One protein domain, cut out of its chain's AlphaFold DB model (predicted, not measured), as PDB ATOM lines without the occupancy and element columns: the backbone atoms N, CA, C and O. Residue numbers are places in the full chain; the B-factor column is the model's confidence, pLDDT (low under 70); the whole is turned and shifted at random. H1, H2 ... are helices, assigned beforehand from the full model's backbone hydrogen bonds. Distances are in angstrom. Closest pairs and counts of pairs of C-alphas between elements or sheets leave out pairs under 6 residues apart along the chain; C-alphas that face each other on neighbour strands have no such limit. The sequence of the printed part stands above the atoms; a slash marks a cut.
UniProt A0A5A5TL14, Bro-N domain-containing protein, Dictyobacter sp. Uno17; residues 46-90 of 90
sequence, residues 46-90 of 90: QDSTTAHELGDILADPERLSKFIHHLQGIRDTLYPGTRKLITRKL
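Overview. This is residues 46 to 90 of the 90 residues of the protein "Bro-N domain-containing protein" of Dictyobacter sp. Uno17 (UniProt A0A5A5TL14). Two helices, H1 and the longer H2, meet near their ends as a wide V; beyond the far end of H2 the backbone folds back into the short H3 and a tail, making an open zigzag. The printed part has 45 residues with three named helices in the order H1, H2, H3, no named strand: all helix. It is only just loose, close to extended, with a radius of gyration of the C-alphas of 13.8 A, and elongated, spanning 37 by 24 by 14 A.

Along the chain. H1, residues 49 to 59, begins at C-alpha 49 (34.942, 16.599, 27.814) and measures 15.3 A. H2, residues 61 to 78, measures 25.7 A. H3, residues 83 to 86, measures 6.4 A and ends at C-alpha 86 (12.673, 38.267, 29.814).

Arrangement. H1 and H2 touch only at the corner by their link, H2 with residues 63 to 67 alone; the closest C-alphas, of Ile 57 and Arg 63, are 5.2 A apart. They run opposite ways at a steep tilt of 62 degrees. H2 and H3 are close but not clearly touching; their closest C-alphas, of Asp 76 and Arg 83, are 7.6 A apart. H1 and H3 are apart. In H1 and H2 every O i to N i+4 pair is within hydrogen-bond range; H3 is too short for one.

Size, cuts and confidence. The C-alphas farthest apart, of Gln 46 and Leu 90, are 41.1 A apart. The printed part has no cut, and both links are tight. Mean pLDDT of the printed part is 72.4; residues 46 to 54 and 80 to 90 are under 70.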
ATOM      1  N   GLN A  46      40.590  14.908  30.866       63.06
ATOM      2  CA  GLN A  46      39.284  15.109  31.482       63.06
ATOM      3  C   GLN A  46      38.688  16.498  31.178       63.06
ATOM      4  O   GLN A  46      37.472  16.663  31.203       63.06
ATOM      5  N   ASP A  47      39.517  17.481  30.813       61.03
ATOM      6  CA  ASP A  47      39.084  18.853  30.522       61.03
ATOM      7  C   ASP A  47      38.496  19.001  29.104       61.03
ATOM      8  O   ASP A  47      37.681  19.894  28.851       61.03
ATOM      9  N   SER A  48      38.863  18.112  28.168       54.41
ATOM     10  CA  SER A  48      38.327  18.103  26.792       54.41
ATOM     11  C   SER A  48      36.861  17.680  26.694       54.41
ATOM     12  O   SER A  48      36.220  17.923  25.669       54.41
ATOM     13  N   THR A  49      36.319  17.088  27.756       52.94
ATOM     14  CA  THR A  49      34.942  16.599  27.814       52.94
ATOM     15  C   THR A  49      33.924  17.732  27.636       52.94
ATOM     16  O   THR A  49      32.921  17.549  26.959       52.94
ATOM     17  N   THR A  50      34.235  18.952  28.086       58.31
ATOM     18  CA  THR A  50      33.310  20.098  27.985       58.31
ATOM     19  C   THR A  50      32.943  20.481  26.547       58.31
ATOM     20  O   THR A  50      31.787  20.781  26.268       58.31
ATOM     21  N   ALA A  51      33.890  20.461  25.604       59.81
ATOM     22  CA  ALA A  51      33.609  20.866  24.225       59.81
ATOM     23  C   ALA A  51      32.831  19.791  23.443       59.81
ATOM     24  O   ALA A  51      31.954  20.133  22.651       59.81
ATOM     25  N   HIS A  52      33.132  18.508  23.681       60.88
ATOM     26  CA  HIS A  52      32.418  17.390  23.054       60.88
ATOM     27  C   HIS A  52      31.002  17.235  23.628       60.88
ATOM     28  O   HIS A  52      30.053  17.109  22.866       60.88
ATOM     29  N   GLU A  53      30.838  17.371  24.949       64.12
ATOM     30  CA  GLU A  53      29.523  17.329  25.598       64.12
ATOM     31  C   GLU A  53      28.609  18.459  25.125       64.12
ATOM     32  O   GLU A  53      27.433  18.222  24.862       64.12
ATOM     33  N   LEU A  54      29.128  19.683  24.968       69.75
ATOM     34  CA  LEU A  54      28.332  20.779  24.415       69.75
ATOM     35  C   LEU A  54      27.953  20.519  22.952       69.75
ATOM     36  O   LEU A  54      26.820  20.802  22.575       69.75
ATOM     37  N   GLY A  55      28.850  19.947  22.144       73.50
ATOM     38  CA  GLY A  55      28.531  19.520  20.778       73.50
ATOM     39  C   GLY A  55      27.395  18.492  20.735       73.50
ATOM     40  O   GLY A  55      26.429  18.675  19.996       73.50
ATOM     41  N   ASP A  56      27.462  17.473  21.591       76.12
ATOM     42  CA  ASP A  56      26.457  16.409  21.691       76.12
ATOM     43  C   ASP A  56      25.110  16.909  22.235       76.12
ATOM     44  O   ASP A  56      24.051  16.418  21.842       76.12
ATOM     45  N   ILE A  57      25.130  17.894  23.139       76.00
ATOM     46  CA  ILE A  57      23.920  18.550  23.654       76.00
ATOM     47  C   ILE A  57      23.274  19.409  22.565       76.00
ATOM     48  O   ILE A  57      22.052  19.403  22.444       76.00
ATOM     49  N   LEU A  58      24.066  20.147  21.780       76.75
ATOM     50  CA  LEU A  58      23.554  21.013  20.715       76.75
ATOM     51  C   LEU A  58      23.040  20.226  19.500       76.75
ATOM     52  O   LEU A  58      22.156  20.714  18.797       76.75
ATOM     53  N   ALA A  59      23.567  19.023  19.261       85.00
ATOM     54  CA  ALA A  59      23.138  18.146  18.173       85.00
ATOM     55  C   ALA A  59      21.778  17.466  18.427       85.00
ATOM     56  O   ALA A  59      21.108  17.080  17.468       85.00
ATOM     57  N   ASP A  60      21.355  17.332  19.689       87.62
ATOM     58  CA  ASP A  60      20.088  16.703  20.077       87.62
ATOM     59  C   ASP A  60      19.108  17.726  20.703       87.62
ATOM     60  O   ASP A  60      19.319  18.180  21.834       87.62
ATOM     61  N   PRO A  61      17.987  18.056  20.023       85.25
ATOM     62  CA  PRO A  61      16.980  18.994  20.525       85.25
ATOM     63  C   PRO A  61      16.395  18.644  21.906       85.25
ATOM     64  O   PRO A  61      16.077  19.548  22.683       85.25
ATOM     65  N   GLU A  62      16.267  17.356  22.243       87.56
ATOM     66  CA  GLU A  62      15.765  16.903  23.550       87.56
ATOM     67  C   GLU A  62      16.765  17.216  24.667       87.56
ATOM     68  O   GLU A  62      16.393  17.680  25.752       87.56
ATOM     69  N   ARG A  63      18.051  16.976  24.403       86.06
ATOM     70  CA  ARG A  63      19.136  17.254  25.354       86.06
ATOM     71  C   ARG A  63      19.321  18.755  25.532       86.06
ATOM     72  O   ARG A  63      19.443  19.209  26.669       86.06
ATOM     73  N   LEU A  64      19.238  19.520  24.443       84.56
ATOM     74  CA  LEU A  64      19.269  20.981  24.461       84.56
ATOM     75  C   LEU A  64      18.128  21.561  25.307       84.56
ATOM     76  O   LEU A  64      18.367  22.425  26.151       84.56
ATOM     77  N   SER A  65      16.901  21.055  25.145       88.69
ATOM     78  CA  SER A  65      15.748  21.494  25.944       88.69
ATOM     79  C   SER A  65      15.941  21.219  27.442       88.69
ATOM     80  O   SER A  65      15.802  22.128  28.268       88.69
ATOM     81  N   LYS A  66      16.343  19.991  27.808       86.56
ATOM     82  CA  LYS A  66      16.614  19.607  29.207       86.56
ATOM     83  C   LYS A  66      17.716  20.465  29.827       86.56
ATOM     84  O   LYS A  66      17.575  20.919  30.963       86.56
ATOM     85  N   PHE A  67      18.782  20.725  29.073       87.75
ATOM     86  CA  PHE A  67      19.892  21.561  29.517       87.75
ATOM     87  C   PHE A  67      19.459  23.015  29.750       87.75
ATOM     88  O   PHE A  67      19.741  23.578  30.807       87.75
ATOM     89  N   ILE A  68      18.697  23.611  28.826       88.88
ATOM     90  CA  ILE A  68      18.161  24.972  28.988       88.88
ATOM     91  C   ILE A  68      17.262  25.068  30.225       88.88
ATOM     92  O   ILE A  68      17.411  26.003  31.013       88.88
ATOM     93  N   HIS A  69      16.359  24.108  30.432       88.00
ATOM     94  CA  HIS A  69      15.502  24.087  31.619       88.00
ATOM     95  C   HIS A  69      16.301  23.961  32.919       88.00
ATOM     96  O   HIS A  69      16.006  24.651  33.896       88.00
ATOM     97  N   HIS A  70      17.347  23.136  32.926       88.50
ATOM     98  CA  HIS A  70      18.253  23.023  34.062       88.50
ATOM     99  C   HIS A  70      18.952  24.358  34.375       88.50
ATOM    100  O   HIS A  70      18.926  24.816  35.520       88.50
ATOM    101  N   LEU A  71      19.501  25.036  33.359       88.69
ATOM    102  CA  LEU A  71      20.140  26.345  33.530       88.69
ATOM    103  C   LEU A  71      19.158  27.424  34.004       88.69
ATOM    104  O   LEU A  71      19.513  28.269  34.828       88.69
ATOM    105  N   GLN A  72      17.913  27.391  33.526       84.75
ATOM    106  CA  GLN A  72      16.853  28.269  34.025       84.75
ATOM    107  C   GLN A  72      16.574  28.020  35.513       84.75
ATOM    108  O   GLN A  72      16.418  28.984  36.259       84.75
ATOM    109  N   GLY A  73      16.574  26.761  35.960       85.38
ATOM    110  CA  GLY A  73      16.435  26.401  37.373       85.38
ATOM    111  C   GLY A  73      17.579  26.928  38.244       85.38
ATOM    112  O   GLY A  73      17.329  27.514  39.299       85.38
ATOM    113  N   ILE A  74      18.826  26.802  37.782       87.12
ATOM    114  CA  ILE A  74      19.996  27.368  38.479       87.12
ATOM    115  C   ILE A  74      19.877  28.891  38.577       87.12
ATOM    116  O   ILE A  74      20.036  29.453  39.660       87.12
ATOM    117  N   ARG A  75      19.557  29.567  37.466       82.44
ATOM    118  CA  ARG A  75      19.368  31.023  37.445       82.44
ATOM    119  C   ARG A  75      18.282  31.459  38.426       82.44
ATOM    120  O   ARG A  75      18.495  32.408  39.172       82.44
ATOM    121  N   ASP A  76      17.137  30.781  38.421       83.00
ATOM    122  CA  ASP A  76      16.006  31.104  39.295       83.00
ATOM    123  C   ASP A  76      16.363  30.882  40.783       83.00
ATOM    124  O   ASP A  76      15.875  31.617  41.641       83.00
ATOM    125  N   THR A  77      17.259  29.932  41.079       85.50
ATOM    126  CA  THR A  77      17.781  29.662  42.433       85.50
ATOM    127  C   THR A  77      18.787  30.722  42.891       85.50
ATOM    128  O   THR A  77      18.737  31.163  44.036       85.50
ATOM    129  N   LEU A  78      19.696  31.152  42.009       84.06
ATOM    130  CA  LEU A  78      20.724  32.151  42.328       84.06
ATOM    131  C   LEU A  78      20.181  33.588  42.342       84.06
ATOM    132  O   LEU A  78      20.690  34.428  43.080       84.06
ATOM    133  N   TYR A  79      19.147  33.874  41.547       77.00
ATOM    134  CA  TYR A  79      18.552  35.205  41.409       77.00
ATOM    135  C   TYR A  79      17.017  35.139  41.437       77.00
ATOM    136  O   TYR A  79      16.362  35.311  40.394       77.00
ATOM    137  N   PRO A  80      16.418  34.924  42.624       68.44
ATOM    138  CA  PRO A  80      14.970  34.887  42.776       68.44
ATOM    139  C   PRO A  80      14.368  36.257  42.415       68.44
ATOM    140  O   PRO A  80      14.523  37.232  43.140       68.44
ATOM    141  N   GLY A  81      13.705  36.348  41.252       67.38
ATOM    142  CA  GLY A  81      13.036  37.573  40.775       67.38
ATOM    143  C   GLY A  81      13.310  37.976  39.317       67.38
ATOM    144  O   GLY A  81      12.611  38.831  38.776       67.38
ATOM    145  N   THR A  82      14.257  37.332  38.630       62.22
ATOM    146  CA  THR A  82      14.621  37.652  37.229       62.22
ATOM    147  C   THR A  82      13.563  37.271  36.181       62.22
ATOM    148  O   THR A  82      13.605  37.769  35.054       62.22
ATOM    149  N   ARG A  83      12.549  36.468  36.544       57.94
ATOM    150  CA  ARG A  83      11.462  36.036  35.638       57.94
ATOM    151  C   ARG A  83      10.686  37.180  34.974       57.94
ATOM    152  O   ARG A  83      10.132  36.970  33.901       57.94
ATOM    153  N   LYS A  84      10.643  38.378  35.569       57.06
ATOM    154  CA  LYS A  84       9.875  39.520  35.033       57.06
ATOM    155  C   LYS A  84      10.567  40.291  33.901       57.06
ATOM    156  O   LYS A  84       9.916  41.126  33.280       57.06
ATOM    157  N   LEU A  85      11.854  40.048  33.637       53.69
ATOM    158  CA  LEU A  85      12.629  40.858  32.685       53.69
ATOM    159  C   LEU A  85      12.693  40.265  31.270       53.69
ATOM    160  O   LEU A  85      12.884  41.013  30.318       53.69
ATOM    161  N   ILE A  86      12.488  38.953  31.109       54.38
ATOM    162  CA  ILE A  86      12.673  38.267  29.814       54.38
ATOM    163  C   ILE A  86      11.341  38.086  29.062       54.38
ATOM    164  O   ILE A  86      11.320  38.044  27.840       54.38
ATOM    165  N   THR A  87      10.205  38.050  29.762       55.50
ATOM    166  CA  THR A  87       8.875  37.825  29.161       55.50
ATOM    167  C   THR A  87       8.164  39.093  28.681       55.50
ATOM    168  O   THR A  87       7.025  39.009  28.238       55.50
ATOM    169  N   ARG A  88       8.796  40.277  28.733       41.81
ATOM    170  CA  ARG A  88       8.151  41.544  28.328       41.81
ATOM    171  C   ARG A  88       8.414  41.966  26.875       41.81
ATOM    172  O   ARG A  88       8.181  43.124  26.537       41.81
ATOM    173  N   LYS A  89       8.908  41.074  26.016       49.88
ATOM    174  CA  LYS A  89       9.114  41.391  24.597       49.88
ATOM    175  C   LYS A  89       8.944  40.163  23.701       49.88
ATOM    176  O   LYS A  89       9.926  39.665  23.170       49.88
ATOM    177  N   LEU A  90       7.703  39.705  23.564       40.75
ATOM    178  CA  LEU A  90       7.143  39.067  22.369       40.75
ATOM    179  C   LEU A  90       5.664  39.452  22.302       40.75
ATOM    180  O   LEU A  90       5.019  39.404  23.375       40.75
TER     181      LEU A  90